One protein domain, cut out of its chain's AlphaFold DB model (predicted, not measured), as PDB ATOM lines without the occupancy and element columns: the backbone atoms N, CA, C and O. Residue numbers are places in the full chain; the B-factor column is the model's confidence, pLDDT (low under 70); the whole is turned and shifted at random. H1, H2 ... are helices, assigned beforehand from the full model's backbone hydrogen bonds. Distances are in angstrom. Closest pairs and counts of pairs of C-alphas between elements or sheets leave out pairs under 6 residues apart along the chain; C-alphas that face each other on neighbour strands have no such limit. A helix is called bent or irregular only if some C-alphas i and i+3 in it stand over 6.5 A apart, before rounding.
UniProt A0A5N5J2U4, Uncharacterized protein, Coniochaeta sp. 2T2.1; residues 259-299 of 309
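AT A GLANCE: This is residues 259 to 299 of the 309 residues of an uncharacterized protein of Coniochaeta sp. 2T2.1 (UniProt A0A5N5J2U4). There is little regular structure: two short helices, H1 and H2, come one after the other, and a long stretch without a named element folds back past the link between them. Its last residues, 291 to 299, stick out as a free tail. The printed part has 41 residues, with two named helices in the order H1, H2 and no named strand; the class is all helix, though under half of the residues are in named elements. It is only just loose, close to compact, with a radius of gyration of the C-alphas of 11.3 A and spans of 29 by 23 by 13 A.

HOW THE PARTS SIT: H2, residues 270 to 277, and H1, residues 260 to 266, are apart, with no C-alpha of one within 8 A of the other. A tight link of 3 residues joins them. In H2 every O i to N i+4 pair is within hydrogen-bond range; in H1 0 of 3 are, beside 3 of 4 O i to N i+3 pairs.

IN THESE COORDINATES: H2 measures 10.0 A from first to last C-alpha and ends at C-alpha 277 (356.195, 208.502, 323.061). H1 measures 10.7 A and begins at C-alpha 260 (363.843, 227.210, 304.987); it is irregular, with C-alphas 261 and 264 7.0 A apart.

THE WHOLE: The C-alphas farthest apart, of Gly 259 and Gly 278, are 31.1 A apart. The printed part has no cut, and no printed residue is under 70 in pLDDT.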
ATOM      1  N   GLY A 259     359.614 228.109 302.718       90.88
ATOM      2  CA  GLY A 259     360.990 227.692 302.454       90.88
ATOM      3  C   GLY A 259     361.704 227.205 303.718       90.88
ATOM      4  O   GLY A 259     361.110 226.517 304.553       90.88
ATOM      5  N   GLU A 260     362.972 227.591 303.866       88.12
ATOM      6  CA  GLU A 260     363.843 227.210 304.987       88.12
ATOM      7  C   GLU A 260     363.234 227.535 306.360       88.12
ATOM      8  O   GLU A 260     363.309 226.718 307.278       88.12
ATOM      9  N   CYS A 261     362.529 228.667 306.484       91.06
ATOM     10  CA  CYS A 261     361.908 229.097 307.739       91.06
ATOM     11  C   CYS A 261     360.871 228.098 308.280       91.06
ATOM     12  O   CYS A 261     360.628 228.060 309.484       91.06
ATOM     13  N   SER A 262     360.255 227.289 307.413       93.00
ATOM     14  CA  SER A 262     359.250 226.295 307.809       93.00
ATOM     15  C   SER A 262     359.809 224.881 307.961       93.00
ATOM     16  O   SER A 262     359.111 224.023 308.498       93.00
ATOM     17  N   VAL A 263     361.042 224.614 307.509       90.69
ATOM     18  CA  VAL A 263     361.614 223.257 307.509       90.69
ATOM     19  C   VAL A 263     361.673 222.705 308.928       90.69
ATOM     20  O   VAL A 263     361.121 221.639 309.193       90.69
ATOM     21  N   ARG A 264     362.259 223.464 309.866       92.50
ATOM     22  CA  ARG A 264     362.429 223.009 311.254       92.50
ATOM     23  C   ARG A 264     361.092 222.723 311.951       92.50
ATOM     24  O   ARG A 264     361.035 221.814 312.765       92.50
ATOM     25  N   ALA A 265     360.026 223.449 311.606       91.00
ATOM     26  CA  ALA A 265     358.703 223.294 312.219       91.00
ATOM     27  C   ALA A 265     357.990 221.983 311.839       91.00
ATOM     28  O   ALA A 265     357.080 221.557 312.543       91.00
ATOM     29  N   LYS A 266     358.382 221.352 310.725       90.25
ATOM     30  CA  LYS A 266     357.825 220.070 310.273       90.25
ATOM     31  C   LYS A 266     358.597 218.866 310.824       90.25
ATOM     32  O   LYS A 266     358.028 217.782 310.932       90.25
ATOM     33  N   LEU A 267     359.891 219.027 311.096       93.88
ATOM     34  CA  LEU A 267     360.762 217.924 311.499       93.88
ATOM     35  C   LEU A 267     360.446 217.442 312.915       93.88
ATOM     36  O   LEU A 267     360.042 218.212 313.785       93.88
ATOM     37  N   VAL A 268     360.698 216.157 313.157       96.50
ATOM     38  CA  VAL A 268     360.633 215.597 314.506       96.50
ATOM     39  C   VAL A 268     361.754 216.186 315.355       96.50
ATOM     40  O   VAL A 268     362.908 216.195 314.937       96.50
ATOM     41  N   TYR A 269     361.424 216.642 316.561       97.19
ATOM     42  CA  TYR A 269     362.399 217.003 317.586       97.19
ATOM     43  C   TYR A 269     362.479 215.883 318.626       97.19
ATOM     44  O   TYR A 269     361.517 215.642 319.356       97.19
ATOM     45  N   GLU A 270     363.610 215.174 318.669       97.38
ATOM     46  CA  GLU A 270     363.775 213.942 319.456       97.38
ATOM     47  C   GLU A 270     363.476 214.101 320.954       97.38
ATOM     48  O   GLU A 270     362.841 213.201 321.511       97.38
ATOM     49  N   PRO A 271     363.844 215.208 321.631       96.69
ATOM     50  CA  PRO A 271     363.465 215.422 323.025       96.69
ATOM     51  C   PRO A 271     361.948 215.463 323.246       96.69
ATOM     52  O   PRO A 271     361.453 214.809 324.163       96.69
ATOM     53  N   TRP A 272     361.189 216.159 322.388       96.69
ATOM     54  CA  TRP A 272     359.721 216.159 322.472       96.69
ATOM     55  C   TRP A 272     359.142 214.796 322.123       96.69
ATOM     56  O   TRP A 272     358.262 214.304 322.823       96.69
ATOM     57  N   PHE A 273     359.664 214.165 321.073       97.25
ATOM     58  CA  PHE A 273     359.198 212.854 320.651       97.25
ATOM     59  C   PHE A 273     359.386 211.812 321.762       97.25
ATOM     60  O   PHE A 273     358.439 211.125 322.131       97.25
ATOM     61  N   SER A 274     360.575 211.759 322.366       97.00
ATOM     62  CA  SER A 274     360.881 210.843 323.471       97.00
ATOM     63  C   SER A 274     360.020 211.120 324.703       97.00
ATOM     64  O   SER A 274     359.586 210.183 325.367       97.00
ATOM     65  N   MET A 275     359.735 212.392 324.997       97.12
ATOM     66  CA  MET A 275     358.851 212.781 326.098       97.12
ATOM     67  C   MET A 275     357.406 212.309 325.879       97.12
ATOM     68  O   MET A 275     356.777 211.829 326.818       97.12
ATOM     69  N   VAL A 276     356.884 212.427 324.655       96.75
ATOM     70  CA  VAL A 276     355.495 212.064 324.327       96.75
ATOM     71  C   VAL A 276     355.326 210.554 324.126       96.75
ATOM     72  O   VAL A 276     354.302 209.994 324.513       96.75
ATOM     73  N   HIS A 277     356.315 209.886 323.529       96.00
ATOM     74  CA  HIS A 277     356.195 208.502 323.061       96.00
ATOM     75  C   HIS A 277     357.015 207.487 323.872       96.00
ATOM     76  O   HIS A 277     356.840 206.286 323.686       96.00
ATOM     77  N   GLY A 278     357.885 207.935 324.781       96.75
ATOM     78  CA  GLY A 278     358.692 207.067 325.647       96.75
ATOM     79  C   GLY A 278     359.914 206.429 324.973       96.75
ATOM     80  O   GLY A 278     360.660 205.703 325.625       96.75
ATOM     81  N   GLU A 279     360.154 206.704 323.690       96.75
ATOM     82  CA  GLU A 279     361.318 206.243 322.932       96.75
ATOM     83  C   GLU A 279     361.690 207.244 321.832       96.75
ATOM     84  O   GLU A 279     360.878 208.086 321.454       96.75
ATOM     85  N   LYS A 280     362.907 207.136 321.286       97.19
ATOM     86  CA  LYS A 280     363.347 207.963 320.154       97.19
ATOM     87  C   LYS A 280     362.625 207.590 318.862       97.19
ATOM     88  O   LYS A 280     362.322 206.416 318.625       97.19
ATOM     89  N   SER A 281     362.439 208.569 317.981       97.19
ATOM     90  CA  SER A 281     361.794 208.354 316.683       97.19
ATOM     91  C   SER A 281     362.651 207.478 315.764       97.19
ATOM     92  O   SER A 281     362.135 206.567 315.115       97.19
ATOM     93  N   GLY A 282     363.969 207.713 315.753       95.75
ATOM     94  CA  GLY A 282     364.905 207.034 314.856       95.75
ATOM     95  C   GLY A 282     364.790 207.476 313.391       95.75
ATOM     96  O   GLY A 282     365.344 206.811 312.516       95.75
ATOM     97  N   LEU A 283     364.072 208.568 313.108       96.12
ATOM     98  CA  LEU A 283     363.995 209.146 311.769       96.12
ATOM     99  C   LEU A 283     365.305 209.867 311.427       96.12
ATOM    100  O   LEU A 283     365.887 210.561 312.259       96.12
ATOM    101  N   ALA A 284     365.771 209.699 310.188       94.50
ATOM    102  CA  ALA A 284     367.075 210.204 309.751       94.50
ATOM    103  C   ALA A 284     367.163 211.741 309.730       94.50
ATOM    104  O   ALA A 284     368.247 212.296 309.883       94.50
ATOM    105  N   ASP A 285     366.033 212.419 309.541       94.12
ATOM    106  CA  ASP A 285     365.898 213.875 309.505       94.12
ATOM    107  C   ASP A 285     365.447 214.473 310.850       94.12
ATOM    108  O   ASP A 285     365.210 215.681 310.940       94.12
ATOM    109  N   ALA A 286     365.343 213.660 311.908       96.62
ATOM    110  CA  ALA A 286     364.956 214.143 313.225       96.62
ATOM    111  C   ALA A 286     366.048 215.023 313.853       96.62
ATOM    112  O   ALA A 286     367.233 214.677 313.911       96.62
ATOM    113  N   LEU A 287     365.612 216.154 314.395       96.56
ATOM    114  CA  LEU A 287     366.416 217.105 315.142       96.56
ATOM    115  C   LEU A 287     366.789 216.478 316.488       96.56
ATOM    116  O   LEU A 287     365.935 216.303 317.359       96.56
ATOM    117  N   GLN A 288     368.065 216.129 316.648       96.00
ATOM    118  CA  GLN A 288     368.554 215.429 317.839       96.00
ATOM    119  C   GLN A 288     368.628 216.342 319.069       96.00
ATOM    120  O   GLN A 288     368.342 215.906 320.181       96.00
ATOM    121  N   GLU A 289     368.998 217.606 318.857       93.69
ATOM    122  CA  GLU A 289     369.291 218.580 319.909       93.69
ATOM    123  C   GLU A 289     368.742 219.972 319.549       93.69
ATOM    124  O   GLU A 289     368.337 220.251 318.405       93.69
ATOM    125  N   ALA A 290     368.663 220.842 320.559       93.06
ATOM    126  CA  ALA A 290     368.329 222.245 320.364       93.06
ATOM    127  C   ALA A 290     369.396 222.915 319.473       93.06
ATOM    128  O   ALA A 290     370.566 222.542 319.540       93.06
ATOM    129  N   PRO A 291     369.022 223.879 318.614       91.62
ATOM    130  CA  PRO A 291     370.009 224.624 317.849       91.62
ATOM    131  C   PRO A 291     370.744 225.612 318.768       91.62
ATOM    132  O   PRO A 291     370.176 226.077 319.758       91.62
ATOM    133  N   GLU A 292     371.976 225.974 318.423       91.19
ATOM    134  CA  GLU A 292     372.663 227.098 319.071       91.19
ATOM    135  C   GLU A 292     371.899 228.408 318.828       91.19
ATOM    136  O   GLU A 292     371.411 228.648 317.719       91.19
ATOM    137  N   GLY A 293     371.799 229.265 319.851       87.94
ATOM    138  CA  GLY A 293     371.093 230.544 319.730       87.94
ATOM    139  C   GLY A 293     369.593 230.353 319.504       87.94
ATOM    140  O   GLY A 293     368.979 231.082 318.721       87.94
ATOM    141  N   ASN A 294     369.015 229.331 320.141       89.00
ATOM    142  CA  ASN A 294     367.592 229.036 320.036       89.00
ATOM    143  C   ASN A 294     366.732 230.194 320.586       89.00
ATOM    144  O   ASN A 294     367.231 231.186 321.114       89.00
ATOM    145  N   ALA A 295     365.409 230.089 320.447       86.69
ATOM    146  CA  ALA A 295     364.507 231.162 320.861       86.69
ATOM    147  C   ALA A 295     364.592 231.501 322.365       86.69
ATOM    148  O   ALA A 295     364.355 232.656 322.720       86.69
ATOM    149  N   GLU A 296     364.945 230.539 323.224       86.00
ATOM    150  CA  GLU A 296     365.183 230.775 324.655       86.00
ATOM    151  C   GLU A 296     366.475 231.572 324.857       86.00
ATOM    152  O   GLU A 296     366.442 232.638 325.473       86.00
ATOM    153  N   ASP A 297     367.580 231.128 324.245       88.06
ATOM    154  CA  ASP A 297     368.879 231.818 324.292       88.06
ATOM    155  C   ASP A 297     368.780 233.259 323.762       88.06
ATOM    156  O   ASP A 297     369.424 234.179 324.268       88.06
ATOM    157  N   ALA A 298     367.953 233.465 322.733       85.00
ATOM    158  CA  ALA A 298     367.724 234.754 322.092       85.00
ATOM    159  C   ALA A 298     366.732 235.659 322.851       85.00
ATOM    160  O   ALA A 298     366.412 236.746 322.362       85.00
ATOM    161  N   GLY A 299     366.202 235.220 324.000       82.75
ATOM    162  CA  GLY A 299     365.219 235.974 324.783       82.75
ATOM    163  C   GLY A 299     363.897 236.218 324.043       82.75
ATOM    164  O   GLY A 299     363.214 237.201 324.313       82.75
TER     165      GLY A 299